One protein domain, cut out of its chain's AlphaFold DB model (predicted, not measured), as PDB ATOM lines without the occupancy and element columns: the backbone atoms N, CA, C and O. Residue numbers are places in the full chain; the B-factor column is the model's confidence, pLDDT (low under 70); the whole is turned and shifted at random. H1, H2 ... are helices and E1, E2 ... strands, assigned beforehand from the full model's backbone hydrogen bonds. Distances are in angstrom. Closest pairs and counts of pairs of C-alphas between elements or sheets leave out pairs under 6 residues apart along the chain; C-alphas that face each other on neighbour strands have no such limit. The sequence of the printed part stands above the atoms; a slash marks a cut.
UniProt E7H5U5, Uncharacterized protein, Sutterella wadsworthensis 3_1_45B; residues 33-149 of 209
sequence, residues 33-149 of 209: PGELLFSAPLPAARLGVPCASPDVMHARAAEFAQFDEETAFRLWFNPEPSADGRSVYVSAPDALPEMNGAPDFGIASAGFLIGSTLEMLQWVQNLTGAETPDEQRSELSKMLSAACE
ATOM      1  N   PRO A  33     239.932 289.367 258.181       85.19
ATOM      2  CA  PRO A  33     239.218 288.143 257.853       85.19
ATOM      3  C   PRO A  33     237.806 288.204 258.443       85.19
ATOM      4  O   PRO A  33     237.619 288.056 259.646       85.19
ATOM      5  N   GLY A  34     236.804 288.449 257.600       88.69
ATOM      6  CA  GLY A  34     235.395 288.428 257.986       88.69
ATOM      7  C   GLY A  34     234.553 289.524 257.342       88.69
ATOM      8  O   GLY A  34     235.012 290.296 256.505       88.69
ATOM      9  N   GLU A  35     233.289 289.575 257.744       90.75
ATOM     10  CA  GLU A  35     232.290 290.515 257.249       90.75
ATOM     11  C   GLU A  35     231.789 291.417 258.381       90.75
ATOM     12  O   GLU A  35     231.339 290.945 259.424       90.75
ATOM     13  N   LEU A  36     231.816 292.729 258.152       88.81
ATOM     14  CA  LEU A  36     231.194 293.713 259.032       88.81
ATOM     15  C   LEU A  36     229.724 293.917 258.654       88.81
ATOM     16  O   LEU A  36     229.424 294.377 257.553       88.81
ATOM     17  N   LEU A  37     228.811 293.644 259.588       88.19
ATOM     18  CA  LEU A  37     227.371 293.756 259.368       88.19
ATOM     19  C   LEU A  37     226.702 294.682 260.391       88.19
ATOM     20  O   LEU A  37     226.750 294.453 261.602       88.19
ATOM     21  N   PHE A  38     226.005 295.703 259.885       86.75
ATOM     22  CA  PHE A  38     225.332 296.724 260.690       86.75
ATOM     23  C   PHE A  38     223.900 296.957 260.227       86.75
ATOM     24  O   PHE A  38     223.662 297.213 259.051       86.75
ATOM     25  N   SER A  39     222.951 296.955 261.166       79.19
ATOM     26  CA  SER A  39     221.551 297.324 260.899       79.19
ATOM     27  C   SER A  39     221.259 298.812 261.109       79.19
ATOM     28  O   SER A  39     220.236 299.314 260.642       79.19
ATOM     29  N   ALA A  40     222.142 299.523 261.816       80.94
ATOM     30  CA  ALA A  40     221.989 300.932 262.144       80.94
ATOM     31  C   ALA A  40     222.907 301.813 261.267       80.94
ATOM     32  O   ALA A  40     224.109 301.538 261.181       80.94
ATOM     33  N   PRO A  41     222.395 302.914 260.674       78.00
ATOM     34  CA  PRO A  41     223.185 303.766 259.781       78.00
ATOM     35  C   PRO A  41     224.395 304.434 260.440       78.00
ATOM     36  O   PRO A  41     225.417 304.627 259.788       78.00
ATOM     37  N   LEU A  42     224.289 304.804 261.719       77.00
ATOM     38  CA  LEU A  42     225.332 305.564 262.409       77.00
ATOM     39  C   LEU A  42     226.610 304.729 262.659       77.00
ATOM     40  O   LEU A  42     227.677 305.190 262.258       77.00
ATOM     41  N   PRO A  43     226.550 303.515 263.250       77.94
ATOM     42  CA  PRO A  43     227.713 302.624 263.338       77.94
ATOM     43  C   PRO A  43     228.311 302.269 261.973       77.94
ATOM     44  O   PRO A  43     229.529 302.304 261.813       77.94
ATOM     45  N   ALA A  44     227.461 302.008 260.972       79.81
ATOM     46  CA  ALA A  44     227.904 301.686 259.618       79.81
ATOM     47  C   ALA A  44     228.718 302.837 258.999       79.81
ATOM     48  O   ALA A  44     229.835 302.635 258.524       79.81
ATOM     49  N   ALA A  45     228.206 304.070 259.099       77.12
ATOM     50  CA  ALA A  45     228.890 305.264 258.611       77.12
ATOM     51  C   ALA A  45     230.227 305.518 259.328       77.12
ATOM     52  O   ALA A  45     231.183 305.940 258.683       77.12
ATOM     53  N   ARG A  46     230.316 305.233 260.636       75.94
ATOM     54  CA  ARG A  46     231.556 305.399 261.417       75.94
ATOM     55  C   ARG A  46     232.679 304.469 260.978       75.94
ATOM     56  O   ARG A  46     233.828 304.875 261.051       75.94
ATOM     57  N   LEU A  47     232.353 303.265 260.512       76.12
ATOM     58  CA  LEU A  47     233.326 302.334 259.936       76.12
ATOM     59  C   LEU A  47     233.414 302.411 258.404       76.12
ATOM     60  O   LEU A  47     234.117 301.614 257.791       76.12
ATOM     61  N   GLY A  48     232.707 303.347 257.764       75.44
ATOM     62  CA  GLY A  48     232.716 303.488 256.306       75.44
ATOM     63  C   GLY A  48     232.151 302.277 255.551       75.44
ATOM     64  O   GLY A  48     232.485 302.079 254.385       75.44
ATOM     65  N   VAL A  49     231.302 301.471 256.194       80.50
ATOM     66  CA  VAL A  49     230.661 300.287 255.605       80.50
ATOM     67  C   VAL A  49     229.188 300.568 255.287       80.50
ATOM     68  O   VAL A  49     228.558 301.405 255.942       80.50
ATOM     69  N   PRO A  50     228.596 299.903 254.281       82.62
ATOM     70  CA  PRO A  50     227.181 300.076 253.983       82.62
ATOM     71  C   PRO A  50     226.312 299.552 255.131       82.62
ATOM     72  O   PRO A  50     226.537 298.473 255.673       82.62
ATOM     73  N   CYS A  51     225.268 300.307 255.473       86.31
ATOM     74  CA  CYS A  51     224.229 299.819 256.372       86.31
ATOM     75  C   CYS A  51     223.416 298.729 255.661       86.31
ATOM     76  O   CYS A  51     222.922 298.947 254.552       86.31
ATOM     77  N   ALA A  52     223.248 297.577 256.305       86.19
ATOM     78  CA  ALA A  52     222.419 296.497 255.796       86.19
ATOM     79  C   ALA A  52     220.946 296.923 255.772       86.19
ATOM     80  O   ALA A  52     220.454 297.585 256.692       86.19
ATOM     81  N   SER A  53     220.228 296.533 254.718       85.12
ATOM     82  CA  SER A  53     218.789 296.772 254.647       85.12
ATOM     83  C   SER A  53     218.033 295.830 255.597       85.12
ATOM     84  O   SER A  53     218.533 294.747 255.924       85.12
ATOM     85  N   PRO A  54     216.799 296.183 256.003       81.25
ATOM     86  CA  PRO A  54     215.948 295.283 256.777       81.25
ATOM     87  C   PRO A  54     215.763 293.910 256.116       81.25
ATOM     88  O   PRO A  54     215.736 292.904 256.818       81.25
ATOM     89  N   ASP A  55     215.704 293.855 254.782       86.00
ATOM     90  CA  ASP A  55     215.551 292.605 254.030       86.00
ATOM     91  C   ASP A  55     216.779 291.694 254.163       86.00
ATOM     92  O   ASP A  55     216.627 290.489 254.354       86.00
ATOM     93  N   VAL A  56     217.994 292.259 254.124       85.44
ATOM     94  CA  VAL A  56     219.240 291.499 254.338       85.44
ATOM     95  C   VAL A  56     219.295 290.965 255.767       85.44
ATOM     96  O   VAL A  56     219.577 289.785 255.973       85.44
ATOM     97  N   MET A  57     218.962 291.807 256.751       84.69
ATOM     98  CA  MET A  57     218.903 291.384 258.152       84.69
ATOM     99  C   MET A  57     217.860 290.277 258.357       84.69
ATOM    100  O   MET A  57     218.104 289.322 259.087       84.69
ATOM    101  N   HIS A  58     216.707 290.363 257.690       81.94
ATOM    102  CA  HIS A  58     215.668 289.343 257.792       81.94
ATOM    103  C   HIS A  58     216.078 288.026 257.122       81.94
ATOM    104  O   HIS A  58     215.885 286.958 257.700       81.94
ATOM    105  N   ALA A  59     216.694 288.090 255.939       86.38
ATOM    106  CA  ALA A  59     217.166 286.913 255.212       86.38
ATOM    107  C   ALA A  59     218.241 286.129 255.985       86.38
ATOM    108  O   ALA A  59     218.293 284.904 255.893       86.38
ATOM    109  N   ARG A  60     219.063 286.827 256.777       85.56
ATOM    110  CA  ARG A  60     220.139 286.242 257.593       85.56
ATOM    111  C   ARG A  60     219.737 285.951 259.041       85.56
ATOM    112  O   ARG A  60     220.557 285.494 259.826       85.56
ATOM    113  N   ALA A  61     218.468 286.136 259.413       80.38
ATOM    114  CA  ALA A  61     218.019 285.959 260.797       80.38
ATOM    115  C   ALA A  61     218.331 284.564 261.381       80.38
ATOM    116  O   ALA A  61     218.647 284.447 262.564       80.38
ATOM    117  N   ALA A  62     218.268 283.510 260.558       81.44
ATOM    118  CA  ALA A  62     218.599 282.148 260.981       81.44
ATOM    119  C   ALA A  62     220.102 281.941 261.236       81.44
ATOM    120  O   ALA A  62     220.460 281.145 262.096       81.44
ATOM    121  N   GLU A  63     220.957 282.662 260.509       82.62
ATOM    122  CA  GLU A  63     222.411 282.671 260.699       82.62
ATOM    123  C   GLU A  63     222.766 283.366 262.017       82.62
ATOM    124  O   GLU A  63     223.537 282.837 262.807       82.62
ATOM    125  N   PHE A  64     222.109 284.491 262.324       79.69
ATOM    126  CA  PHE A  64     222.345 285.228 263.570       79.69
ATOM    127  C   PHE A  64     222.004 284.414 264.819       79.69
ATOM    128  O   PHE A  64     222.640 284.574 265.853       79.69
ATOM    129  N   ALA A  65     221.003 283.533 264.728       76.88
ATOM    130  CA  ALA A  65     220.631 282.634 265.818       76.88
ATOM    131  C   ALA A  65     221.654 281.507 266.057       76.88
ATOM    132  O   ALA A  65     221.549 280.800 267.055       76.88
ATOM    133  N   GLN A  66     222.591 281.313 265.127       82.31
ATOM    134  CA  GLN A  66     223.650 280.307 265.191       82.31
ATOM    135  C   GLN A  66     225.010 280.915 265.539       82.31
ATOM    136  O   GLN A  66     225.967 280.161 265.675       82.31
ATOM    137  N   PHE A  67     225.109 282.243 265.673       84.69
ATOM    138  CA  PHE A  67     226.354 282.883 266.072       84.69
ATOM    139  C   PHE A  67     226.790 282.406 267.449       84.69
ATOM    140  O   PHE A  67     226.052 282.503 268.428       84.69
ATOM    141  N   ASP A  68     228.022 281.930 267.496       86.94
ATOM    142  CA  ASP A  68     228.715 281.485 268.688       86.94
ATOM    143  C   ASP A  68     230.090 282.162 268.778       86.94
ATOM    144  O   ASP A  68     230.470 282.995 267.948       86.94
ATOM    145  N   GLU A  69     230.848 281.816 269.816       85.25
ATOM    146  CA  GLU A  69     232.179 282.376 270.060       85.25
ATOM    147  C   GLU A  69     233.220 281.986 268.992       85.25
ATOM    148  O   GLU A  69     234.315 282.547 268.983       85.25
ATOM    149  N   GLU A  70     232.903 281.051 268.091       89.56
ATOM    150  CA  GLU A  70     233.789 280.597 267.014       89.56
ATOM    151  C   GLU A  70     233.521 281.321 265.684       89.56
ATOM    152  O   GLU A  70     234.409 281.401 264.829       89.56
ATOM    153  N   THR A  71     232.314 281.867 265.509       89.88
ATOM    154  CA  THR A  71     231.799 282.317 264.203       89.88
ATOM    155  C   THR A  71     231.450 283.799 264.116       89.88
ATOM    156  O   THR A  71     231.230 284.310 263.011       89.88
ATOM    157  N   ALA A  72     231.397 284.513 265.240       91.75
ATOM    158  CA  ALA A  72     231.192 285.953 265.219       91.75
ATOM    159  C   ALA A  72     231.704 286.654 266.480       91.75
ATOM    160  O   ALA A  72     231.714 286.108 267.581       91.75
ATOM    161  N   PHE A  73     232.016 287.936 266.323       91.50
ATOM    162  CA  PHE A  73     232.070 288.884 267.424       91.50
ATOM    163  C   PHE A  73     230.906 289.860 267.363       91.50
ATOM    164  O   PHE A  73     230.433 290.252 266.291       91.50
ATOM    165  N   ARG A  74     230.498 290.326 268.540       88.69
ATOM    166  CA  ARG A  74     229.613 291.475 268.678       88.69
ATOM    167  C   ARG A  74     230.430 292.744 268.844       88.69
ATOM    168  O   ARG A  74     231.394 292.785 269.605       88.69
ATOM    169  N   LEU A  75     230.017 293.779 268.124       89.31
ATOM    170  CA  LEU A  75     230.616 295.104 268.157       89.31
ATOM    171  C   LEU A  75     229.665 296.071 268.852       89.31
ATOM    172  O   LEU A  75     228.491 296.139 268.492       89.31
ATOM    173  N   TRP A  76     230.174 296.843 269.804       85.69
ATOM    174  CA  TRP A  76     229.407 297.823 270.571       85.69
ATOM    175  C   TRP A  76     229.960 299.222 270.349       85.69
ATOM    176  O   TRP A  76     231.154 299.441 270.545       85.69
ATOM    177  N   PHE A  77     229.093 300.157 269.961       81.75
ATOM    178  CA  PHE A  77     229.478 301.526 269.631       81.75
ATOM    179  C   PHE A  77     228.984 302.511 270.680       81.75
ATOM    180  O   PHE A  77     227.784 302.728 270.831       81.75
ATOM    181  N   ASN A  78     229.912 303.199 271.332       75.88
ATOM    182  CA  ASN A  78     229.559 304.297 272.216       75.88
ATOM    183  C   ASN A  78     229.430 305.605 271.418       75.88
ATOM    184  O   ASN A  78     230.248 305.874 270.528       75.88
ATOM    185  N   PRO A  79     228.430 306.455 271.714       69.25
ATOM    186  CA  PRO A  79     228.300 307.768 271.085       69.25
ATOM    187  C   PRO A  79     229.548 308.634 271.281       69.25
ATOM    188  O   PRO A  79     229.991 309.277 270.329       69.25
ATOM    189  N   GLU A  80     230.134 308.573 272.475       71.62
ATOM    190  CA  GLU A  80     231.360 309.262 272.875       71.62
ATOM    191  C   GLU A  80     232.434 308.237 273.280       71.62
ATOM    192  O   GLU A  80     232.083 307.167 273.790       71.62
ATOM    193  N   PRO A  81     233.733 308.525 273.068       71.81
ATOM    194  CA  PRO A  81     234.805 307.675 273.571       71.81
ATOM    195  C   PRO A  81     234.747 307.528 275.095       71.81
ATOM    196  O   PRO A  81     234.520 308.498 275.818       71.81
ATOM    197  N   SER A  82     234.992 306.319 275.590       73.31
ATOM    198  CA  SER A  82     235.098 306.045 277.022       73.31
ATOM    199  C   SER A  82     236.396 306.615 277.613       73.31
ATOM    200  O   SER A  82     237.243 307.169 276.914       73.31
ATOM    201  N   ALA A  83     236.596 306.440 278.924       70.88
ATOM    202  CA  ALA A  83     237.778 306.941 279.636       70.88
ATOM    203  C   ALA A  83     239.125 306.392 279.115       70.88
ATOM    204  O   ALA A  83     240.165 307.010 279.328       70.88
ATOM    205  N   ASP A  84     239.112 305.244 278.438       72.06
ATOM    206  CA  ASP A  84     240.269 304.629 277.777       72.06
ATOM    207  C   ASP A  84     240.445 305.076 276.311       72.06
ATOM    208  O   ASP A  84     241.306 304.554 275.606       72.06
ATOM    209  N   GLY A  85     239.631 306.033 275.852       74.06
ATOM    210  CA  GLY A  85     239.645 306.576 274.496       74.06
ATOM    211  C   GLY A  85     238.953 305.703 273.448       74.06
ATOM    212  O   GLY A  85     238.899 306.101 272.287       74.06
ATOM    213  N   ARG A  86     238.406 304.534 273.813       80.75
ATOM    214  CA  ARG A  86     237.735 303.640 272.858       80.75
ATOM    215  C   ARG A  86     236.276 304.028 272.660       80.75
ATOM    216  O   ARG A  86     235.563 304.359 273.605       80.75
ATOM    217  N   SER A  87     235.819 303.943 271.418       80.44
ATOM    218  CA  SER A  87     234.423 304.156 271.017       80.44
ATOM    219  C   SER A  87     233.776 302.880 270.473       80.44
ATOM    220  O   SER A  87     232.553 302.830 270.351       80.44
ATOM    221  N   VAL A  88     234.579 301.849 270.186       86.62
ATOM    222  CA  VAL A  88     234.152 300.535 269.701       86.62
ATOM    223  C   VAL A  88     234.716 299.442 270.598       86.62
ATOM    224  O   VAL A  88     235.897 299.462 270.944       86.62
ATOM    225  N   TYR A  89     233.876 298.468 270.939       87.69
ATOM    226  CA  TYR A  89     234.244 297.332 271.778       87.69
ATOM    227  C   TYR A  89     233.829 296.019 271.141       87.69
ATOM    228  O   TYR A  89     232.704 295.884 270.664       87.69
ATOM    229  N   VAL A  90     234.739 295.052 271.182       90.00
ATOM    230  CA  VAL A  90     234.548 293.702 270.656       90.00
ATOM    231  C   VAL A  90     234.300 292.745 271.815       90.00
ATOM    232  O   VAL A  90     235.075 292.706 272.771       90.00
ATOM    233  N   SER A  91     233.243 291.947 271.725       88.75
ATOM    234  CA  SER A  91     232.933 290.883 272.682       88.75
ATOM    235  C   SER A  91     232.444 289.624 271.970       88.75
ATOM    236  O   SER A  91     232.137 289.646 270.776       88.75
ATOM    237  N   ALA A  92     232.334 288.524 272.713       86.88
ATOM    238  CA  ALA A  92     231.549 287.377 272.267       86.88
ATOM    239  C   ALA A  92     230.080 287.787 271.996       86.88
ATOM    240  O   ALA A  92     229.608 288.759 272.605       86.88
ATOM    241  N   PRO A  93     229.347 287.066 271.121       82.75
ATOM    242  CA  PRO A  93     227.974 287.407 270.728       82.75
ATOM    243  C   PRO A  93     227.012 287.648 271.903       82.75
ATOM    244  O   PRO A  93     226.243 288.619 271.897       82.75
ATOM    245  N   ASP A  94     227.133 286.811 272.936       79.75
ATOM    246  CA  ASP A  94     226.269 286.799 274.121       79.75
ATOM    247  C   ASP A  94     226.883 287.490 275.349       79.75
ATOM    248  O   ASP A  94     226.291 287.495 276.431       79.75
ATOM    249  N   ALA A  95     228.057 288.109 275.199       80.62
ATOM    250  CA  ALA A  95     228.746 288.804 276.280       80.62
ATOM    251  C   ALA A  95     228.678 290.326 276.108       80.62
ATOM    252  O   ALA A  95     228.697 290.851 274.993       80.62
ATOM    253  N   LEU A  96     228.662 291.042 277.232       77.44
ATOM    254  CA  LEU A  96     228.989 292.464 277.258       77.44
ATOM    255  C   LEU A  96     230.509 292.628 277.403       77.44
ATOM    256  O   LEU A  96     231.130 291.857 278.137       77.44
ATOM    257  N   PRO A  97     231.123 293.617 276.735       76.12
ATOM    258  CA  PRO A  97     232.536 293.908 276.905       76.12
ATOM    259  C   PRO A  97     232.788 294.490 278.300       76.12
ATOM    260  O   PRO A  97     231.991 295.281 278.812       76.12
ATOM    261  N   GLU A  98     233.924 294.144 278.903       70.00
ATOM    262  CA  GLU A  98     234.355 294.776 280.149       70.00
ATOM    263  C   GLU A  98     234.759 296.236 279.894       70.00
ATOM    264  O   GLU A  98     235.600 296.530 279.036       70.00
ATOM    265  N   MET A  99     234.160 297.169 280.642       68.12
ATOM    266  CA  MET A  99     234.424 298.602 280.515       68.12
ATOM    267  C   MET A  99     234.508 299.317 281.862       68.12
ATOM    268  O   MET A  99     233.752 299.033 282.789       68.12
ATOM    269  N   ASN A 100     235.352 300.351 281.907       57.72
ATOM    270  CA  ASN A 100     235.334 301.372 282.951       57.72
ATOM    271  C   ASN A 100     234.403 302.520 282.522       57.72
ATOM    272  O   ASN A 100     234.828 303.420 281.798       57.72
ATOM    273  N   GLY A 101     233.135 302.500 282.945       59.97
ATOM    274  CA  GLY A 101     232.176 303.573 282.645       59.97
ATOM    275  C   GLY A 101     230.717 303.113 282.610       59.97
ATOM    276  O   GLY A 101     230.402 302.017 283.065       59.97
ATOM    277  N   ALA A 102     229.835 303.960 282.068       58.69
ATOM    278  CA  ALA A 102     228.415 303.670 281.840       58.69
ATOM    279  C   ALA A 102     228.111 303.702 280.327       58.69
ATOM    280  O   ALA A 102     227.696 304.743 279.816       58.69
ATOM    281  N   PRO A 103     228.379 302.612 279.589       63.38
ATOM    282  CA  PRO A 103     228.235 302.587 278.137       63.38
ATOM    283  C   PRO A 103     226.766 302.476 277.719       63.38
ATOM    284  O   PRO A 103     225.947 301.913 278.449       63.38
ATOM    285  N   ASP A 104     226.440 302.964 276.521       63.19
ATOM    286  CA  ASP A 104     225.112 302.791 275.922       63.19
ATOM    287  C   ASP A 104     225.080 301.526 275.052       63.19
ATOM    288  O   ASP A 104     225.363 301.540 273.851       63.19
ATOM    289  N   PHE A 105     224.737 300.404 275.687       64.06
ATOM    290  CA  PHE A 105     224.623 299.085 275.056       64.06
ATOM    291  C   PHE A 105     223.243 298.823 274.431       64.06
ATOM    292  O   PHE A 105     222.747 297.691 274.429       64.06
ATOM    293  N   GLY A 106     222.579 299.860 273.923       60.72
ATOM    294  CA  GLY A 106     221.345 299.692 273.165       60.72
ATOM    295  C   GLY A 106     221.533 298.777 271.947       60.72
ATOM    296  O   GLY A 106     222.561 298.777 271.284       60.72
ATOM    297  N   ILE A 107     220.504 298.013 271.570       57.31
ATOM    298  CA  ILE A 107     220.534 297.181 270.346       57.31
ATOM    299  C   ILE A 107     220.824 298.032 269.092       57.31
ATOM    300  O   ILE A 107     221.427 297.549 268.140       57.31
ATOM    301  N   ALA A 108     220.448 299.316 269.111       56.62
ATOM    302  CA  ALA A 108     220.714 300.268 268.036       56.62
ATOM    303  C   ALA A 108     222.206 300.630 267.863       56.62
ATOM    304  O   ALA A 108     222.569 301.186 266.827       56.62
ATOM    305  N   SER A 109     223.059 300.332 268.850       57.94
ATOM    306  CA  SER A 109     224.505 300.577 268.811       57.94
ATOM    307  C   SER A 109     225.334 299.310 268.566       57.94
ATOM    308  O   SER A 109     226.564 299.376 268.586       57.94
ATOM    309  N   ALA A 110     224.685 298.166 268.310       69.38
ATOM    310  CA  ALA A 110     225.354 296.888 268.102       69.38
ATOM    311  C   ALA A 110     225.501 296.525 266.611       69.38
ATOM    312  O   ALA A 110     224.583 296.717 265.810       69.38
ATOM    313  N   GLY A 111     226.651 295.953 266.255       84.44
ATOM    314  CA  GLY A 111     226.907 295.303 264.968       84.44
ATOM    315  C   GLY A 111     227.599 293.957 265.147       84.44
ATOM    316  O   GLY A 111     227.892 293.551 266.274       84.44
ATOM    317  N   PHE A 112     227.872 293.277 264.037       87.81
ATOM    318  CA  PHE A 112     228.559 291.988 264.035       87.81
ATOM    319  C   PHE A 112     229.801 292.034 263.153       87.81
ATOM    320  O   PHE A 112     229.798 292.657 262.092       87.81
ATOM    321  N   LEU A 113     230.845 291.348 263.605       90.75
ATOM    322  CA  LEU A 113     231.975 290.947 262.782       90.75
ATOM    323  C   LEU A 113     231.888 289.427 262.622       90.75
ATOM    324  O   LEU A 113     232.066 288.699 263.592       90.75
ATOM    325  N   ILE A 114     231.536 288.971 261.424       91.19
ATOM    326  CA  ILE A 114     231.120 287.593 261.133       91.19
ATOM    327  C   ILE A 114     232.249 286.869 260.400       91.19
ATOM    328  O   ILE A 114     232.781 287.387 259.420       91.19
ATOM    329  N   GLY A 115     232.620 285.678 260.859       91.06
ATOM    330  CA  GLY A 115     233.727 284.887 260.317       91.06
ATOM    331  C   GLY A 115     234.454 284.107 261.412       91.06
ATOM    332  O   GLY A 115     234.061 284.144 262.573       91.06
ATOM    333  N   SER A 116     235.524 283.392 261.055       93.56
ATOM    334  CA  SER A 116     236.274 282.613 262.045       93.56
ATOM    335  C   SER A 116     236.922 283.533 263.079       93.56
ATOM    336  O   SER A 116     237.842 284.292 262.759       93.56
ATOM    337  N   THR A 117     236.486 283.437 264.338       92.62
ATOM    338  CA  THR A 117     237.071 284.235 265.425       92.62
ATOM    339  C   THR A 117     238.544 283.893 265.627       92.62
ATOM    340  O   THR A 117     239.340 284.782 265.915       92.62
ATOM    341  N   LEU A 118     238.941 282.641 265.382       93.31
ATOM    342  CA  LEU A 118     240.341 282.219 265.389       93.31
ATOM    343  C   LEU A 118     241.172 282.958 264.331       93.31
ATOM    344  O   LEU A 118     242.239 283.475 264.655       93.31
ATOM    345  N   GLU A 119     240.698 283.035 263.085       93.62
ATOM    346  CA  GLU A 119     241.418 283.737 262.011       93.62
ATOM    347  C   GLU A 119     241.517 285.240 262.289       93.62
ATOM    348  O   GLU A 119     242.583 285.829 262.110       93.62
ATOM    349  N   MET A 120     240.444 285.852 262.800       92.94
ATOM    350  CA  MET A 120     240.440 287.256 263.229       92.94
ATOM    351  C   MET A 120     241.453 287.522 264.336       92.94
ATOM    352  O   MET A 120     242.238 288.463 264.247       92.94
ATOM    353  N   LEU A 121     241.463 286.693 265.380       92.06
ATOM    354  CA  LEU A 121     242.385 286.844 266.501       92.06
ATOM    355  C   LEU A 121     243.840 286.601 266.081       92.06
ATOM    356  O   LEU A 121     244.723 287.356 266.488       92.06
ATOM    357  N   GLN A 122     244.088 285.627 265.200       88.81
ATOM    358  CA  GLN A 122     245.412 285.386 264.624       88.81
ATOM    359  C   GLN A 122     245.883 286.569 263.769       88.81
ATOM    360  O   GLN A 122     247.052 286.955 263.829       88.81
ATOM    361  N   TRP A 123     244.983 287.175 262.992       86.31
ATOM    362  CA  TRP A 123     245.275 288.385 262.227       86.31
ATOM    363  C   TRP A 123     245.676 289.546 263.148       86.31
ATOM    364  O   TRP A 123     246.708 290.180 262.924       86.31
ATOM    365  N   VAL A 124     244.946 289.763 264.250       85.19
ATOM    366  CA  VAL A 124     245.300 290.786 265.252       85.19
ATOM    367  C   VAL A 124     246.639 290.483 265.923       85.19
ATOM    368  O   VAL A 124     247.455 291.391 266.103       85.19
ATOM    369  N   GLN A 125     246.892 289.221 266.280       83.69
ATOM    370  CA  GLN A 125     248.165 288.792 266.856       83.69
ATOM    371  C   GLN A 125     249.329 289.124 265.921       83.69
ATOM    372  O   GLN A 125     250.329 289.683 266.367       83.69
ATOM    373  N   ASN A 126     249.195 288.829 264.629       77.38
ATOM    374  CA  ASN A 126     250.247 289.084 263.645       77.38
ATOM    375  C   ASN A 126     250.547 290.585 263.487       77.38
ATOM    376  O   ASN A 126     251.689 290.956 263.225       77.38
ATOM    377  N   LEU A 127     249.541 291.448 263.662       69.94
ATOM    378  CA  LEU A 127     249.695 292.899 263.537       69.94
ATOM    379  C   LEU A 127     250.229 293.572 264.804       69.94
ATOM    380  O   LEU A 127     250.990 294.535 264.712       69.94
ATOM    381  N   THR A 128     249.818 293.097 265.978       74.88
ATOM    382  CA  THR A 128     250.028 293.813 267.250       74.88
ATOM    383  C   THR A 128     250.959 293.095 268.222       74.88
ATOM    384  O   THR A 128     251.498 293.728 269.128       74.88
ATOM    385  N   GLY A 129     251.174 291.790 268.039       74.19
ATOM    386  CA  GLY A 129     251.917 290.935 268.963       74.19
ATOM    387  C   GLY A 129     251.129 290.508 270.205       74.19
ATOM    388  O   GLY A 129     251.723 289.922 271.104       74.19
ATOM    389  N   ALA A 130     249.823 290.786 270.282       80.19
ATOM    390  CA  ALA A 130     248.978 290.374 271.403       80.19
ATOM    391  C   ALA A 130     248.920 288.838 271.539       80.19
ATOM    392  O   ALA A 130     248.586 288.133 270.581       80.19
ATOM    393  N   GLU A 131     249.231 288.312 272.725       83.88
ATOM    394  CA  GLU A 131     249.450 286.872 272.931       83.88
ATOM    395  C   GLU A 131     248.198 286.145 273.428       83.88
ATOM    396  O   GLU A 131     248.039 284.948 273.182       83.88
ATOM    397  N   THR A 132     247.297 286.856 274.107       91.94
ATOM    398  CA  THR A 132     246.067 286.275 274.657       91.94
ATOM    399  C   THR A 132     244.819 286.712 273.882       91.94
ATOM    400  O   THR A 132     244.783 287.827 273.355       91.94
ATOM    401  N   PRO A 133     243.743 285.897 273.857       89.06
ATOM    402  CA  PRO A 133     242.477 286.283 273.230       89.06
ATOM    403  C   PRO A 133     241.883 287.589 273.776       89.06
ATOM    404  O   PRO A 133     241.281 288.354 273.024       89.06
ATOM    405  N   ASP A 134     242.057 287.868 275.069       88.94
ATOM    406  CA  ASP A 134     241.587 289.112 275.686       88.94
ATOM    407  C   ASP A 134     242.379 290.329 275.204       88.94
ATOM    408  O   ASP A 134     241.790 291.349 274.839       88.94
ATOM    409  N   GLU A 135     243.706 290.218 275.141       86.69
ATOM    410  CA  GLU A 135     244.557 291.269 274.581       86.69
ATOM    411  C   GLU A 135     244.247 291.494 273.103       86.69
ATOM    412  O   GLU A 135     244.075 292.635 272.688       86.69
ATOM    413  N   GLN A 136     244.087 290.426 272.322       89.81
ATOM    414  CA  GLN A 136     243.742 290.498 270.902       89.81
ATOM    415  C   GLN A 136     242.378 291.170 270.690       89.81
ATOM    416  O   GLN A 136     242.255 292.068 269.862       89.81
ATOM    417  N   ARG A 137     241.350 290.830 271.478       91.00
ATOM    418  CA  ARG A 137     240.054 291.538 271.430       91.00
ATOM    419  C   ARG A 137     240.178 293.004 271.834       91.00
ATOM    420  O   ARG A 137     239.514 293.866 271.251       91.00
ATOM    421  N   SER A 138     241.012 293.301 272.827       87.31
ATOM    422  CA  SER A 138     241.281 294.671 273.262       87.31
ATOM    423  C   SER A 138     241.960 295.482 272.159       87.31
ATOM    424  O   SER A 138     241.511 296.589 271.861       87.31
ATOM    425  N   GLU A 139     242.973 294.920 271.499       84.38
ATOM    426  CA  GLU A 139     243.637 295.530 270.349       84.38
ATOM    427  C   GLU A 139     242.679 295.688 269.168       84.38
ATOM    428  O   GLU A 139     242.581 296.782 268.627       84.38
ATOM    429  N   LEU A 140     241.862 294.684 268.839       88.62
ATOM    430  CA  LEU A 140     240.839 294.815 267.797       88.62
ATOM    431  C   LEU A 140     239.844 295.942 268.109       88.62
ATOM    432  O   LEU A 140     239.501 296.734 267.235       88.62
ATOM    433  N   SER A 141     239.436 296.074 269.375       88.69
ATOM    434  CA  SER A 141     238.590 297.184 269.837       88.69
ATOM    435  C   SER A 141     239.273 298.540 269.639       88.69
ATOM    436  O   SER A 141     238.631 299.497 269.204       88.69
ATOM    437  N   LYS A 142     240.581 298.638 269.914       82.56
ATOM    438  CA  LYS A 142     241.370 299.854 269.658       82.56
ATOM    439  C   LYS A 142     241.489 300.133 268.167       82.56
ATOM    440  O   LYS A 142     241.280 301.271 267.773       82.56
ATOM    441  N   MET A 143     241.761 299.122 267.347       80.56
ATOM    442  CA  MET A 143     241.875 299.267 265.896       80.56
ATOM    443  C   MET A 143     240.563 299.756 265.282       80.56
ATOM    444  O   MET A 143     240.585 300.678 264.475       80.56
ATOM    445  N   LEU A 144     239.419 299.202 265.696       84.50
ATOM    446  CA  LEU A 144     238.094 299.639 265.240       84.50
ATOM    447  C   LEU A 144     237.692 301.008 265.817       84.50
ATOM    448  O   LEU A 144     237.021 301.787 265.146       84.50
ATOM    449  N   SER A 145     238.127 301.336 267.037       80.56
ATOM    450  CA  SER A 145     237.950 302.681 267.604       80.56
ATOM    451  C   SER A 145     238.784 303.720 266.854       80.56
ATOM    452  O   SER A 145     238.279 304.787 266.531       80.56
ATOM    453  N   ALA A 146     240.034 303.393 266.520       67.50
ATOM    454  CA  ALA A 146     240.918 304.219 265.703       67.50
ATOM    455  C   ALA A 146     240.450 304.281 264.244       67.50
ATOM    456  O   ALA A 146     240.653 305.292 263.591       67.50
ATOM    457  N   ALA A 147     239.756 303.253 263.742       59.00
ATOM    458  CA  ALA A 147     239.050 303.310 262.464       59.00
ATOM    459  C   ALA A 147     237.957 304.388 262.457       59.00
ATOM    460  O   ALA A 147     237.586 304.870 261.397       59.00
ATOM    461  N   CYS A 148     237.432 304.774 263.625       56.12
ATOM    462  CA  CYS A 148     236.529 305.917 263.727       56.12
ATOM    463  C   CYS A 148     237.274 307.270 263.662       56.12
ATOM    464  O   CYS A 148     236.622 308.310 263.575       56.12
ATOM    465  N   GLU A 149     238.611 307.275 263.710       61.00
ATOM    466  CA  GLU A 149     239.465 308.404 263.323       61.00
ATOM    467  C   GLU A 149     239.850 308.266 261.840       61.00
ATOM    468  O   GLU A 149     239.793 307.175 261.280       61.00
TER     469      GLU A 149
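Overview. This is residues 33 to 149 of the 209 residues of an uncharacterized protein of Sutterella wadsworthensis 3_1_45B (UniProt E7H5U5). A strongly twisted sheet of four antiparallel strands makes the core, with the long helix H5 packed along its edge strand E3 and H4 set at a large angle on H5. The short H1 packs near one end of the sheet, while H2 and H3 make a small arm on the side away from H5, of which residues 58 to 63 stick out. The printed part has 117 residues, with five named helices and four named strands in the order E1 H1 H2 H3 E2 E3 E4 H4 H5. The sheet's order is E1 E4 E2 E3, and the class is mixed, helices and strands. The whole is compact, with a radius of gyration of the C-alphas of 13.6 A and spans of 39 by 29 by 24 A.

Along the chain. E1 is residues 35 to 38, 9.9 A, beginning at C-alpha 35 (232.290, 290.515, 257.249). H1 is residues 41 to 46, 8.7 A; H2 is residues 54 to 59, 8.6 A; and H3 is residues 61 to 64, 5.2 A. E2, residues 72 to 77, is 16.3 A long and begins at C-alpha 72 (231.192, 285.953, 265.219). E3 is residues 88 to 91, 10.2 A, and E4 is residues 110 to 114, 13.0 A. H4 is residues 117 to 128, 16.2 A. H5, residues 133 to 147, is 20.4 A long and ends at C-alpha 147 (239.050, 303.310, 262.464).

Arrangement. In the sheet, E1 and E4 are antiparallel at 162 degrees, with N 37 and O 112 2.9 A apart, within hydrogen-bond range. E4 and E2 are antiparallel, with N 73 and O 113 at 2.8 A. E2 and E3 form a hairpin, with N 76 and O 89 at 2.8 A. H1 is on the sheet, over E4, at a height over the sheet of 8.6 A; its closest C-alphas to E4 are those of Pro 43 and Gly 111, 7.5 A apart. H2 and H3 are not on the sheet and meet only through their link. H4 only grazes the sheet, with residues 117 to 120. H5 is on the sheet, over E3, at a height of 5.3 A; the closest C-alphas are those of Tyr 89 and Ser 141, 4.8 A apart. H4 and H5 touch, closest at the C-alphas of Val 124 and Gln 136, 5.9 A apart, and are only just about perpendicular at 71 degrees. In H1, H2, H4 and H5 every O i to N i+4 pair is within hydrogen-bond range; H3 is too short for such a pair.

Size, cuts and confidence. The two C-alphas farthest apart, those of Asp 55 and Gly 129, are 39.3 A apart. The printed part has no cut. The link from E3 to E4, residues 92 to 109, is long. The mean pLDDT of the printed part is 80.5, and it is under 70 at residue 79, residues 99 to 110, residue 127 and residues 146 to 149.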